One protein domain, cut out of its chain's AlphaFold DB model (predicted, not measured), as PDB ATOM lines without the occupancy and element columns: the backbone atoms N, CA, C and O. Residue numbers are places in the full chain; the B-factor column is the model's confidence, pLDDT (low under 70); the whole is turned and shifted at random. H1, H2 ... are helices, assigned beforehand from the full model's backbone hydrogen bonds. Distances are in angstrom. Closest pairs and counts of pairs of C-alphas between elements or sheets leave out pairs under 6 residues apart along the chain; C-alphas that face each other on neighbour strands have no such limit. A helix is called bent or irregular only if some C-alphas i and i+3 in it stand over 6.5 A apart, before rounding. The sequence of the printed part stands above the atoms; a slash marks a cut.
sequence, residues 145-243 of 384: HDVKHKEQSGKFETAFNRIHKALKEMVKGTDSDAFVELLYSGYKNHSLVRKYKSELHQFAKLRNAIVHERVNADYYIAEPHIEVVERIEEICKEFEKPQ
ATOM      1  N   HIS A 145       9.295  10.581  -3.395       58.78
ATOM      2  CA  HIS A 145       8.067  10.366  -2.634       58.78
ATOM      3  C   HIS A 145       7.397   9.060  -3.089       58.78
ATOM      4  O   HIS A 145       7.194   8.167  -2.270       58.78
ATOM      5  N   ASP A 146       7.214   8.886  -4.398       60.62
ATOM      6  CA  ASP A 146       6.616   7.700  -5.023       60.62
ATOM      7  C   ASP A 146       7.435   6.425  -4.741       60.62
ATOM      8  O   ASP A 146       6.876   5.373  -4.422       60.62
ATOM      9  N   VAL A 147       8.774   6.507  -4.772       66.88
ATOM     10  CA  VAL A 147       9.657   5.387  -4.384       66.88
ATOM     11  C   VAL A 147       9.483   5.016  -2.907       66.88
ATOM     12  O   VAL A 147       9.357   3.831  -2.592       66.88
ATOM     13  N   LYS A 148       9.429   6.004  -2.001       65.69
ATOM     14  CA  LYS A 148       9.228   5.767  -0.561       65.69
ATOM     15  C   LYS A 148       7.860   5.139  -0.271       65.69
ATOM     16  O   LYS A 148       7.759   4.262   0.585       65.69
ATOM     17  N   HIS A 149       6.820   5.540  -0.994       68.19
ATOM     18  CA  HIS A 149       5.478   4.982  -0.821       68.19
ATOM     19  C   HIS A 149       5.340   3.568  -1.377       68.19
ATOM     20  O   HIS A 149       4.768   2.694  -0.720       68.19
ATOM     21  N   LYS A 150       5.965   3.288  -2.528       73.19
ATOM     22  CA  LYS A 150       6.086   1.924  -3.071       73.19
ATOM     23  C   LYS A 150       6.824   0.996  -2.093       73.19
ATOM     24  O   LYS A 150       6.444  -0.168  -1.960       73.19
ATOM     25  N   GLU A 151       7.814   1.515  -1.361       82.44
ATOM     26  CA  GLU A 151       8.503   0.806  -0.273       82.44
ATOM     27  C   GLU A 151       7.587   0.551   0.944       82.44
ATOM     28  O   GLU A 151       7.538  -0.575   1.443       82.44
ATOM     29  N   GLN A 152       6.826   1.553   1.403       87.50
ATOM     30  CA  GLN A 152       5.911   1.429   2.551       87.50
ATOM     31  C   GLN A 152       4.778   0.422   2.303       87.50
ATOM     32  O   GLN A 152       4.568  -0.476   3.123       87.50
ATOM     33  N   SER A 153       4.107   0.502   1.151       88.56
ATOM     34  CA  SER A 153       3.080  -0.472   0.752       88.56
ATOM     35  C   SER A 153       3.649  -1.891   0.628       88.56
ATOM     36  O   SER A 153       3.013  -2.847   1.074       88.56
ATOM     37  N   GLY A 154       4.875  -2.040   0.106       88.38
ATOM     38  CA  GLY A 154       5.559  -3.335   0.010       88.38
ATOM     39  C   GLY A 154       5.922  -3.951   1.368       88.38
ATOM     40  O   GLY A 154       5.736  -5.156   1.566       88.38
ATOM     41  N   LYS A 155       6.391  -3.142   2.330       92.38
ATOM     42  CA  LYS A 155       6.652  -3.588   3.714       92.38
ATOM     43  C   LYS A 155       5.370  -4.021   4.417       92.38
ATOM     44  O   LYS A 155       5.315  -5.127   4.952       92.38
ATOM     45  N   PHE A 156       4.318  -3.206   4.326       94.62
ATOM     46  CA  PHE A 156       3.006  -3.520   4.891       94.62
ATOM     47  C   PHE A 156       2.434  -4.831   4.330       94.62
ATOM     48  O   PHE A 156       2.022  -5.701   5.098       94.62
ATOM     49  N   GLU A 157       2.456  -5.019   3.004       92.38
ATOM     50  CA  GLU A 157       1.998  -6.263   2.369       92.38
ATOM     51  C   GLU A 157       2.853  -7.471   2.800       92.38
ATOM     52  O   GLU A 157       2.316  -8.544   3.081       92.38
ATOM     53  N   THR A 158       4.171  -7.296   2.945       94.56
ATOM     54  CA  THR A 158       5.081  -8.348   3.429       94.56
ATOM     55  C   THR A 158       4.764  -8.769   4.868       94.56
ATOM     56  O   THR A 158       4.640  -9.965   5.137       94.56
ATOM     57  N   ALA A 159       4.600  -7.812   5.785       96.69
ATOM     58  CA  ALA A 159       4.244  -8.076   7.180       96.69
ATOM     59  C   ALA A 159       2.849  -8.716   7.298       96.69
ATOM     60  O   ALA A 159       2.680  -9.716   7.997       96.69
ATOM     61  N   PHE A 160       1.865  -8.218   6.541       96.69
ATOM     62  CA  PHE A 160       0.521  -8.798   6.487       96.69
ATOM     63  C   PHE A 160       0.543 -10.267   6.034       96.69
ATOM     64  O   PHE A 160      -0.075 -11.122   6.670       96.69
ATOM     65  N   ASN A 161       1.289 -10.582   4.971       95.12
ATOM     66  CA  ASN A 161       1.392 -11.942   4.438       95.12
ATOM     67  C   ASN A 161       2.086 -12.907   5.419       95.12
ATOM     68  O   ASN A 161       1.698 -14.074   5.509       95.12
ATOM     69  N   ARG A 162       3.068 -12.431   6.196       96.81
ATOM     70  CA  ARG A 162       3.709 -13.208   7.272       96.81
ATOM     71  C   ARG A 162       2.752 -13.493   8.428       96.81
ATOM     72  O   ARG A 162       2.614 -14.652   8.811       96.81
ATOM     73  N   ILE A 163       2.018 -12.481   8.905       97.00
ATOM     74  CA  ILE A 163       0.963 -12.661   9.919       97.00
ATOM     75  C   ILE A 163      -0.100 -13.642   9.412       97.00
ATOM     76  O   ILE A 163      -0.522 -14.523  10.155       97.00
ATOM     77  N   HIS A 164      -0.513 -13.546   8.142       95.31
ATOM     78  CA  HIS A 164      -1.473 -14.480   7.543       95.31
ATOM     79  C   HIS A 164      -0.941 -15.918   7.542       95.31
ATOM     80  O   HIS A 164      -1.673 -16.830   7.926       95.31
ATOM     81  N   LYS A 165       0.331 -16.126   7.181       94.25
ATOM     82  CA  LYS A 165       0.978 -17.443   7.242       94.25
ATOM     83  C   LYS A 165       1.010 -17.990   8.676       94.25
ATOM     84  O   LYS A 165       0.515 -19.093   8.898       94.25
ATOM     85  N   ALA A 166       1.514 -17.217   9.638       92.75
ATOM     86  CA  ALA A 166       1.559 -17.617  11.046       92.75
ATOM     87  C   ALA A 166       0.155 -17.951  11.583       92.75
ATOM     88  O   ALA A 166      -0.052 -18.978  12.224       92.75
ATOM     89  N   LEU A 167      -0.851 -17.142  11.237       92.31
ATOM     90  CA  LEU A 167      -2.240 -17.361  11.632       92.31
ATOM     91  C   LEU A 167      -2.820 -18.672  11.060       92.31
ATOM     92  O   LEU A 167      -3.565 -19.345  11.772       92.31
ATOM     93  N   LYS A 168      -2.462 -19.083   9.833       91.31
ATOM     94  CA  LYS A 168      -2.825 -20.414   9.296       91.31
ATOM     95  C   LYS A 168      -2.158 -21.558  10.064       91.31
ATOM     96  O   LYS A 168      -2.787 -22.583  10.307       91.31
ATOM     97  N   GLU A 169      -0.890 -21.395  10.436       89.25
ATOM     98  CA  GLU A 169      -0.123 -22.414  11.164       89.25
ATOM     99  C   GLU A 169      -0.615 -22.581  12.612       89.25
ATOM    100  O   GLU A 169      -0.676 -23.707  13.116       89.25
ATOM    101  N   MET A 170      -1.033 -21.485  13.254       86.31
ATOM    102  CA  MET A 170      -1.662 -21.478  14.581       86.31
ATOM    103  C   MET A 170      -3.078 -22.072  14.553       86.31
ATOM    104  O   MET A 170      -3.404 -22.953  15.349       86.31
ATOM    105  N   VAL A 171      -3.933 -21.588  13.645       85.81
ATOM    106  CA  VAL A 171      -5.363 -21.923  13.601       85.81
ATOM    107  C   VAL A 171      -5.581 -23.141  12.698       85.81
ATOM    108  O   VAL A 171      -6.092 -23.043  11.585       85.81
ATOM    109  N   LYS A 172      -5.176 -24.315  13.186       78.12
ATOM    110  CA  LYS A 172      -5.366 -25.597  12.485       78.12
ATOM    111  C   LYS A 172      -6.841 -26.026  12.496       78.12
ATOM    112  O   LYS A 172      -7.553 -25.795  13.470       78.12
ATOM    113  N   GLY A 173      -7.281 -26.715  11.438       73.19
ATOM    114  CA  GLY A 173      -8.625 -27.312  11.359       73.19
ATOM    115  C   GLY A 173      -9.744 -26.364  10.905       73.19
ATOM    116  O   GLY A 173     -10.894 -26.560  11.288       73.19
ATOM    117  N   THR A 174      -9.418 -25.341  10.112       76.44
ATOM    118  CA  THR A 174     -10.387 -24.472   9.419       76.44
ATOM    119  C   THR A 174     -10.296 -24.703   7.918       76.44
ATOM    120  O   THR A 174      -9.203 -24.682   7.358       76.44
ATOM    121  N   ASP A 175     -11.448 -24.875   7.268       76.44
ATOM    122  CA  ASP A 175     -11.555 -25.060   5.813       76.44
ATOM    123  C   ASP A 175     -11.308 -23.760   5.022       76.44
ATOM    124  O   ASP A 175     -11.178 -23.782   3.798       76.44
ATOM    125  N   SER A 176     -11.281 -22.610   5.708       83.69
ATOM    126  CA  SER A 176     -11.129 -21.292   5.092       83.69
ATOM    127  C   SER A 176      -9.725 -20.733   5.271       83.69
ATOM    128  O   SER A 176      -9.239 -20.547   6.387       83.69
ATOM    129  N   ASP A 177      -9.127 -20.368   4.142       86.94
ATOM    130  CA  ASP A 177      -7.857 -19.655   4.048       86.94
ATOM    131  C   ASP A 177      -8.005 -18.127   4.201       86.94
ATOM    132  O   ASP A 177      -7.005 -17.402   4.227       86.94
ATOM    133  N   ALA A 178      -9.236 -17.606   4.275       92.00
ATOM    134  CA  ALA A 178      -9.497 -16.170   4.320       92.00
ATOM    135  C   ALA A 178      -9.043 -15.557   5.654       92.00
ATOM    136  O   ALA A 178      -9.516 -15.939   6.722       92.00
ATOM    137  N   PHE A 179      -8.180 -14.537   5.591       94.06
ATOM    138  CA  PHE A 179      -7.570 -13.890   6.761       94.06
ATOM    139  C   PHE A 179      -8.574 -13.510   7.863       94.06
ATOM    140  O   PHE A 179      -8.341 -13.763   9.041       94.06
ATOM    141  N   VAL A 180      -9.724 -12.938   7.490       93.56
ATOM    142  CA  VAL A 180     -10.759 -12.529   8.451       93.56
ATOM    143  C   VAL A 180     -11.409 -13.738   9.142       93.56
ATOM    144  O   VAL A 180     -11.598 -13.700  10.356       93.56
ATOM    145  N   GLU A 181     -11.672 -14.832   8.423       91.81
ATOM    146  CA  GLU A 181     -12.222 -16.069   9.004       91.81
ATOM    147  C   GLU A 181     -11.217 -16.767   9.926       91.81
ATOM    148  O   GLU A 181     -11.581 -17.247  11.005       91.81
ATOM    149  N   LEU A 182      -9.932 -16.738   9.562       93.38
ATOM    150  CA  LEU A 182      -8.842 -17.197  10.418       93.38
ATOM    151  C   LEU A 182      -8.758 -16.369  11.714       93.38
ATOM    152  O   LEU A 182      -8.586 -16.947  12.788       93.38
ATOM    153  N   LEU A 183      -8.969 -15.044  11.666       93.62
ATOM    154  CA  LEU A 183      -9.059 -14.212  12.876       93.62
ATOM    155  C   LEU A 183     -10.266 -14.589  13.750       93.62
ATOM    156  O   LEU A 183     -10.130 -14.655  14.971       93.62
ATOM    157  N   TYR A 184     -11.449 -14.825  13.172       91.06
ATOM    158  CA  TYR A 184     -12.637 -15.222  13.947       91.06
ATOM    159  C   TYR A 184     -12.504 -16.621  14.560       91.06
ATOM    160  O   TYR A 184     -12.943 -16.829  15.694       91.06
ATOM    161  N   SER A 185     -11.874 -17.551  13.845       89.38
ATOM    162  CA  SER A 185     -11.585 -18.903  14.323       89.38
ATOM    163  C   SER A 185     -10.516 -18.880  15.419       89.38
ATOM    164  O   SER A 185     -10.757 -19.354  16.533       89.38
ATOM    165  N   GLY A 186      -9.384 -18.218  15.161       87.81
ATOM    166  CA  GLY A 186      -8.278 -18.080  16.105       87.81
ATOM    167  C   GLY A 186      -8.655 -17.341  17.390       87.81
ATOM    168  O   GLY A 186      -8.206 -17.728  18.468       87.81
ATOM    169  N   TYR A 187      -9.561 -16.358  17.311       88.31
ATOM    170  CA  TYR A 187     -10.081 -15.608  18.463       88.31
ATOM    171  C   TYR A 187     -10.665 -16.498  19.573       88.31
ATOM    172  O   TYR A 187     -10.675 -16.089  20.734       88.31
ATOM    173  N   LYS A 188     -11.149 -17.709  19.264       84.31
ATOM    174  CA  LYS A 188     -11.690 -18.624  20.283       84.31
ATOM    175  C   LYS A 188     -10.596 -19.263  21.138       84.31
ATOM    176  O   LYS A 188     -10.767 -19.366  22.350       84.31
ATOM    177  N   ASN A 189      -9.447 -19.591  20.548       81.88
ATOM    178  CA  ASN A 189      -8.437 -20.432  21.199       81.88
ATOM    179  C   ASN A 189      -7.132 -19.682  21.523       81.88
ATOM    180  O   ASN A 189      -6.564 -19.906  22.588       81.88
ATOM    181  N   HIS A 190      -6.707 -18.716  20.704       87.12
ATOM    182  CA  HIS A 190      -5.391 -18.077  20.816       87.12
ATOM    183  C   HIS A 190      -5.473 -16.657  21.394       87.12
ATOM    184  O   HIS A 190      -6.076 -15.756  20.804       87.12
ATOM    185  N   SER A 191      -4.818 -16.442  22.537       87.69
ATOM    186  CA  SER A 191      -4.800 -15.161  23.260       87.69
ATOM    187  C   SER A 191      -4.136 -14.032  22.460       87.69
ATOM    188  O   SER A 191      -4.675 -12.930  22.402       87.69
ATOM    189  N   LEU A 192      -3.052 -14.333  21.735       89.75
ATOM    190  CA  LEU A 192      -2.410 -13.402  20.799       89.75
ATOM    191  C   LEU A 192      -3.395 -12.880  19.732       89.75
ATOM    192  O   LEU A 192      -3.495 -11.678  19.491       89.75
ATOM    193  N   VAL A 193      -4.190 -13.779  19.137       92.19
ATOM    194  CA  VAL A 193      -5.211 -13.408  18.143       92.19
ATOM    195  C   VAL A 193      -6.306 -12.554  18.784       92.19
ATOM    196  O   VAL A 193      -6.763 -11.597  18.165       92.19
ATOM    197  N   ARG A 194      -6.703 -12.838  20.034       91.31
ATOM    198  CA  ARG A 194      -7.646 -11.987  20.783       91.31
ATOM    199  C   ARG A 194      -7.113 -10.569  20.992       91.31
ATOM    200  O   ARG A 194      -7.861  -9.635  20.707       91.31
ATOM    201  N   LYS A 195      -5.852 -10.420  21.422       90.25
ATOM    202  CA  LYS A 195      -5.187  -9.121  21.654       90.25
ATOM    203  C   LYS A 195      -5.223  -8.244  20.397       90.25
ATOM    204  O   LYS A 195      -5.684  -7.109  20.458       90.25
ATOM    205  N   TYR A 196      -4.821  -8.788  19.246       94.94
ATOM    206  CA  TYR A 196      -4.620  -7.995  18.024       94.94
ATOM    207  C   TYR A 196      -5.776  -8.013  17.007       94.94
ATOM    208  O   TYR A 196      -5.720  -7.286  16.016       94.94
ATOM    209  N   LYS A 197      -6.859  -8.781  17.225       94.88
ATOM    210  CA  LYS A 197      -7.963  -8.945  16.250       94.88
ATOM    211  C   LYS A 197      -8.503  -7.633  15.670       94.88
ATOM    212  O   LYS A 197      -8.809  -7.591  14.479       94.88
ATOM    213  N   SER A 198      -8.676  -6.598  16.495       94.56
ATOM    214  CA  SER A 198      -9.252  -5.320  16.048       94.56
ATOM    215  C   SER A 198      -8.327  -4.589  15.071       94.56
ATOM    216  O   SER A 198      -8.775  -4.187  13.997       94.56
ATOM    217  N   GLU A 199      -7.035  -4.485  15.401       96.25
ATOM    218  CA  GLU A 199      -6.009  -3.900  14.525       96.25
ATOM    219  C   GLU A 199      -5.854  -4.729  13.242       96.25
ATOM    220  O   GLU A 199      -5.975  -4.194  12.143       96.25
ATOM    221  N   LEU A 200      -5.718  -6.055  13.354       97.06
ATOM    222  CA  LEU A 200      -5.563  -6.939  12.194       97.06
ATOM    223  C   LEU A 200      -6.771  -6.884  11.242       97.06
ATOM    224  O   LEU A 200      -6.602  -6.911  10.023       97.06
ATOM    225  N   HIS A 201      -7.995  -6.743  11.759       96.12
ATOM    226  CA  HIS A 201      -9.179  -6.556  10.919       96.12
ATOM    227  C   HIS A 201      -9.191  -5.188  10.204       96.12
ATOM    228  O   HIS A 201      -9.701  -5.086   9.086       96.12
ATOM    229  N   GLN A 202      -8.613  -4.139  10.801       94.81
ATOM    230  CA  GLN A 202      -8.402  -2.853  10.123       94.81
ATOM    231  C   GLN A 202      -7.304  -2.966   9.056       94.81
ATOM    232  O   GLN A 202      -7.509  -2.521   7.926       94.81
ATOM    233  N   PHE A 203      -6.201  -3.655   9.355       95.75
ATOM    234  CA  PHE A 203      -5.136  -3.925   8.387       95.75
ATOM    235  C   PHE A 203      -5.620  -4.760   7.201       95.75
ATOM    236  O   PHE A 203      -5.209  -4.493   6.079       95.75
ATOM    237  N   ALA A 204      -6.559  -5.691   7.391       94.38
ATOM    238  CA  ALA A 204      -7.185  -6.421   6.285       94.38
ATOM    239  C   ALA A 204      -7.982  -5.500   5.338       94.38
ATOM    240  O   ALA A 204      -7.952  -5.689   4.122       94.38
ATOM    241  N   LYS A 205      -8.663  -4.474   5.871       91.69
ATOM    242  CA  LYS A 205      -9.352  -3.457   5.054       91.69
ATOM    243  C   LYS A 205      -8.352  -2.581   4.302       91.69
ATOM    244  O   LYS A 205      -8.509  -2.391   3.101       91.69
ATOM    245  N   LEU A 206      -7.309  -2.115   4.990       91.75
ATOM    246  CA  LEU A 206      -6.235  -1.316   4.398       91.75
ATOM    247  C   LEU A 206      -5.492  -2.091   3.299       91.75
ATOM    248  O   LEU A 206      -5.345  -1.583   2.194       91.75
ATOM    249  N   ARG A 207      -5.134  -3.360   3.541       91.12
ATOM    250  CA  ARG A 207      -4.553  -4.268   2.540       91.12
ATOM    251  C   ARG A 207      -5.436  -4.371   1.300       91.12
ATOM    252  O   ARG A 207      -4.921  -4.398   0.188       91.12
ATOM    253  N   ASN A 208      -6.756  -4.424   1.466       86.50
ATOM    254  CA  ASN A 208      -7.663  -4.496   0.327       86.50
ATOM    255  C   ASN A 208      -7.742  -3.176  -0.457       86.50
ATOM    256  O   ASN A 208      -7.784  -3.244  -1.680       86.50
ATOM    257  N   ALA A 209      -7.680  -2.012   0.197       84.62
ATOM    258  CA  ALA A 209      -7.551  -0.720  -0.490       84.62
ATOM    259  C   ALA A 209      -6.205  -0.591  -1.234       84.62
ATOM    260  O   ALA A 209      -6.162  -0.172  -2.385       84.62
ATOM    261  N   ILE A 210      -5.106  -1.055  -0.630       81.25
ATOM    262  CA  ILE A 210      -3.776  -1.103  -1.261       81.25
ATOM    263  C   ILE A 210      -3.779  -2.033  -2.497       81.25
ATOM    264  O   ILE A 210      -3.219  -1.694  -3.538       81.25
ATOM    265  N   VAL A 211      -4.399  -3.218  -2.416       71.31
ATOM    266  CA  VAL A 211      -4.244  -4.269  -3.445       71.31
ATOM    267  C   VAL A 211      -5.347  -4.294  -4.510       71.31
ATOM    268  O   VAL A 211      -5.042  -4.538  -5.678       71.31
ATOM    269  N   HIS A 212      -6.618  -4.090  -4.148       58.81
ATOM    270  CA  HIS A 212      -7.742  -4.258  -5.083       58.81
ATOM    271  C   HIS A 212      -8.099  -2.988  -5.858       58.81
ATOM    272  O   HIS A 212      -8.668  -3.085  -6.943       58.81
ATOM    273  N   GLU A 213      -7.709  -1.812  -5.370       53.53
ATOM    274  CA  GLU A 213      -7.849  -0.547  -6.091       53.53
ATOM    275  C   GLU A 213      -6.608  -0.271  -6.973       53.53
ATOM    276  O   GLU A 213      -6.016   0.803  -6.955       53.53
ATOM    277  N   ARG A 214      -6.209  -1.263  -7.784       50.50
ATOM    278  CA  ARG A 214      -5.199  -1.110  -8.849       50.50
ATOM    279  C   ARG A 214      -5.887  -0.904 -10.195       50.50
ATOM    280  O   ARG A 214      -6.143  -1.854 -10.930       50.50
ATOM    281  N   VAL A 215      -6.191   0.353 -10.523       50.34
ATOM    282  CA  VAL A 215      -6.824   0.728 -11.809       50.34
ATOM    283  C   VAL A 215      -5.830   0.654 -12.982       50.34
ATOM    284  O   VAL A 215      -6.241   0.493 -14.126       50.34
ATOM    285  N   ASN A 216      -4.524   0.712 -12.702       48.81
ATOM    286  CA  ASN A 216      -3.426   0.395 -13.621       48.81
ATOM    287  C   ASN A 216      -2.274  -0.266 -12.837       48.81
ATOM    288  O   ASN A 216      -2.224  -0.165 -11.612       48.81
ATOM    289  N   ALA A 217      -1.350  -0.932 -13.536       55.78
ATOM    290  CA  ALA A 217      -0.355  -1.836 -12.940       55.78
ATOM    291  C   ALA A 217       0.639  -1.201 -11.938       55.78
ATOM    292  O   ALA A 217       1.250  -1.934 -11.162       55.78
ATOM    293  N   ASP A 218       0.781   0.128 -11.929       54.03
ATOM    294  CA  ASP A 218       1.841   0.843 -11.201       54.03
ATOM    295  C   ASP A 218       1.365   1.828 -10.118       54.03
ATOM    296  O   ASP A 218       2.206   2.481  -9.504       54.03
ATOM    297  N   TYR A 219       0.056   1.933  -9.847       53.47
ATOM    298  CA  TYR A 219      -0.480   2.902  -8.877       53.47
ATOM    299  C   TYR A 219      -1.271   2.230  -7.744       53.47
ATOM    300  O   TYR A 219      -2.186   1.443  -7.996       53.47
ATOM    301  N   TYR A 220      -0.929   2.573  -6.501       59.44
ATOM    302  CA  TYR A 220      -1.681   2.229  -5.294       59.44
ATOM    303  C   TYR A 220      -2.686   3.351  -4.996       59.44
ATOM    304  O   TYR A 220      -2.287   4.507  -4.914       59.44
ATOM    305  N   ILE A 221      -3.976   3.051  -4.812       63.62
ATOM    306  CA  ILE A 221      -4.964   4.093  -4.449       63.62
ATOM    307  C   ILE A 221      -4.894   4.476  -2.956       63.62
ATOM    308  O   ILE A 221      -5.304   5.577  -2.586       63.62
ATOM    309  N   ALA A 222      -4.304   3.627  -2.110       69.62
ATOM    310  CA  ALA A 222      -4.016   3.925  -0.710       69.62
ATOM    311  C   ALA A 222      -2.569   3.563  -0.349       69.62
ATOM    312  O   ALA A 222      -2.042   2.553  -0.813       69.62
ATOM    313  N   GLU A 223      -1.962   4.359   0.530       82.06
ATOM    314  CA  GLU A 223      -0.599   4.178   1.041       82.06
ATOM    315  C   GLU A 223      -0.646   4.157   2.582       82.06
ATOM    316  O   GLU A 223      -1.326   4.994   3.187       82.06
ATOM    317  N   PRO A 224       0.005   3.190   3.255       88.69
ATOM    318  CA  PRO A 224      -0.003   3.104   4.711       88.69
ATOM    319  C   PRO A 224       0.933   4.157   5.325       88.69
ATOM    320  O   PRO A 224       2.088   4.278   4.922       88.69
ATOM    321  N   HIS A 225       0.469   4.879   6.352       91.88
ATOM    322  CA  HIS A 225       1.341   5.769   7.130       91.88
ATOM    323  C   HIS A 225       2.501   4.979   7.760       91.88
ATOM    324  O   HIS A 225       2.331   3.808   8.094       91.88
ATOM    325  N   ILE A 226       3.664   5.612   7.969       92.25
ATOM    326  CA  ILE A 226       4.858   4.917   8.486       92.25
ATOM    327  C   ILE A 226       4.586   4.203   9.818       92.25
ATOM    328  O   ILE A 226       4.910   3.030   9.945       92.25
ATOM    329  N   GLU A 227       3.862   4.852  10.730       94.38
ATOM    330  CA  GLU A 227       3.445   4.286  12.021       94.38
ATOM    331  C   GLU A 227       2.590   3.016  11.856       94.38
ATOM    332  O   GLU A 227       2.655   2.105  12.673       94.38
ATOM    333  N   VAL A 228       1.796   2.918  10.781       95.44
ATOM    334  CA  VAL A 228       0.983   1.729  10.472       95.44
ATOM    335  C   VAL A 228       1.854   0.593   9.930       95.44
ATOM    336  O   VAL A 228       1.587  -0.570  10.233       95.44
ATOM    337  N   VAL A 229       2.898   0.916   9.158       95.88
ATOM    338  CA  VAL A 229       3.899  -0.056   8.682       95.88
ATOM    339  C   VAL A 229       4.711  -0.601   9.859       95.88
ATOM    340  O   VAL A 229       4.795  -1.812  10.035       95.88
ATOM    341  N   GLU A 230       5.242   0.282  10.702       96.56
ATOM    342  CA  GLU A 230       5.997  -0.083  11.907       96.56
ATOM    343  C   GLU A 230       5.133  -0.932  12.849       96.56
ATOM    344  O   GLU A 230       5.556  -2.003  13.290       96.56
ATOM    345  N   ARG A 231       3.866  -0.545  13.053       97.19
ATOM    346  CA  ARG A 231       2.929  -1.287  13.899       97.19
ATOM    347  C   ARG A 231       2.594  -2.688  13.380       97.19
ATOM    348  O   ARG A 231       2.513  -3.629  14.171       97.19
ATOM    349  N   ILE A 232       2.393  -2.872  12.071       97.62
ATOM    350  CA  ILE A 232       2.173  -4.225  11.533       97.62
ATOM    351  C   ILE A 232       3.459  -5.064  11.580       97.62
ATOM    352  O   ILE A 232       3.376  -6.272  11.790       97.62
ATOM    353  N   GLU A 233       4.643  -4.456  11.459       96.81
ATOM    354  CA  GLU A 233       5.931  -5.145  11.624       96.81
ATOM    355  C   GLU A 233       6.204  -5.558  13.083       96.81
ATOM    356  O   GLU A 233       6.757  -6.635  13.312       96.81
ATOM    357  N   GLU A 234       5.791  -4.767  14.079       95.62
ATOM    358  CA  GLU A 234       5.767  -5.176  15.495       95.62
ATOM    359  C   GLU A 234       4.885  -6.410  15.701       95.62
ATOM    360  O   GLU A 234       5.351  -7.435  16.197       95.62
ATOM    361  N   ILE A 235       3.625  -6.340  15.263       95.56
ATOM    362  CA  ILE A 235       2.668  -7.443  15.417       95.56
ATOM    363  C   ILE A 235       3.135  -8.681  14.639       95.56
ATOM    364  O   ILE A 235       2.945  -9.805  15.095       95.56
ATOM    365  N   CYS A 236       3.814  -8.506  13.503       95.94
ATOM    366  CA  CYS A 236       4.428  -9.606  12.765       95.94
ATOM    367  C   CYS A 236       5.443 -10.381  13.617       95.94
ATOM    368  O   CYS A 236       5.398 -11.609  13.621       95.94
ATOM    369  N   LYS A 237       6.300  -9.697  14.388       93.44
ATOM    370  CA  LYS A 237       7.280 -10.350  15.278       93.44
ATOM    371  C   LYS A 237       6.584 -11.181  16.359       93.44
ATOM    372  O   LYS A 237       6.969 -12.327  16.575       93.44
ATOM    373  N   GLU A 238       5.525 -10.641  16.963       91.69
ATOM    374  CA  GLU A 238       4.705 -11.333  17.970       91.69
ATOM    375  C   GLU A 238       4.025 -12.601  17.423       91.69
ATOM    376  O   GLU A 238       3.844 -13.570  18.156       91.69
ATOM    377  N   PHE A 239       3.646 -12.610  16.139       91.25
ATOM    378  CA  PHE A 239       3.042 -13.768  15.468       91.25
ATOM    379  C   PHE A 239       4.070 -14.782  14.946       91.25
ATOM    380  O   PHE A 239       3.808 -15.981  15.005       91.25
ATOM    381  N   GLU A 240       5.227 -14.334  14.449       89.81
ATOM    382  CA  GLU A 240       6.310 -15.217  13.988       89.81
ATOM    383  C   GLU A 240       7.057 -15.878  15.160       89.81
ATOM    384  O   GLU A 240       7.541 -17.003  15.025       89.81
ATOM    385  N   LYS A 241       7.150 -15.202  16.312       85.94
ATOM    386  CA  LYS A 241       7.787 -15.724  17.526       85.94
ATOM    387  C   LYS A 241       7.102 -15.185  18.795       85.94
ATOM    388  O   LYS A 241       7.646 -14.284  19.439       85.94
ATOM    389  N   PRO A 242       5.943 -15.745  19.192       83.75
ATOM    390  CA  PRO A 242       5.292 -15.383  20.446       83.75
ATOM    391  C   PRO A 242       6.231 -15.631  21.631       83.75
ATOM    392  O   PRO A 242       6.877 -16.679  21.702       83.75
ATOM    393  N   GLN A 243       6.293 -14.701  22.586       88.50
ATOM    394  CA  GLN A 243       7.049 -14.931  23.815       88.50
ATOM    395  C   GLN A 243       6.428 -16.098  24.601       88.50
ATOM    396  O   GLN A 243       5.232 -16.090  24.904       88.50
TER     397      GLN A 243
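AT A GLANCE: This is residues 145 to 243 of the 384 residues of an uncharacterized protein of Bacillus sp. 17376 (UniProt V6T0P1). Two pairs of helices pack on each other with their lines crossed: the long H1 with H4 side by side with it, and the hairpin of H2 and H3 on the other side. A long loop, residues 213 to 225, leads from H3 to H4. The printed part has 99 residues with four named helices, H1 to H4 in order, and no named strand; its class is all helix. It is compact, with a radius of gyration of the C-alphas of 13.9 A and spans of 42 by 28 by 19 A.

IN THESE COORDINATES: Find C-alpha 145 at (8.067, 10.366, -2.634); from there H1 runs 37.5 A to residue 170. H2 holds residues 179 to 189, 15.9 A. H3, residues 191 to 212, begins at (-4.800, -15.161, 23.260) and spans 30.5 A; it is irregular, with C-alphas 195 and 198 7.9 A apart, and has a kink of 59 degrees near residue 198. H4, residues 226 to 240, runs 20.9 A to C-alpha 240 at (6.310, -15.217, 13.988).

HOW THE PARTS SIT: H1, H2 and H3 form a bundle, a group of helices packed together. Look at H1 residues 153 to 160, which alone touch H3, through its residues 203 to 210: the closest C-alphas, of Glu 157 and Arg 207, are 6.9 A apart, at a steep tilt of 44 degrees, opposite ways. H1 touches H2 with residues 164 to 170 alone, closest at C-alphas His 164 and Phe 179, 6.2 A. H1 and H4 touch at a shallow tilt of 24 degrees, the same way; their closest C-alphas, of Phe 156 and Val 229, are 5.2 A apart. H2 and H3 form a hairpin, at a shallow tilt of 3 degrees, with the C-alphas of Tyr 187 and Arg 194 closest at 4.9 A. H3 also touches H4, closest at C-alphas Leu 192 and Phe 239, 7.6 A; H2 and H4 are apart. In H1 and H4 every O i to N i+4 pair is within hydrogen-bond range; in H2 5 of 7 are, in H3 16 of 18.

THE WHOLE: The C-alphas farthest apart, of His 145 and Gly 173, are 43.5 A apart. The printed part has no cut, and the link from H3 to H4 is long. Confidence is under 70 at residues 145 to 149 and 212 to 222.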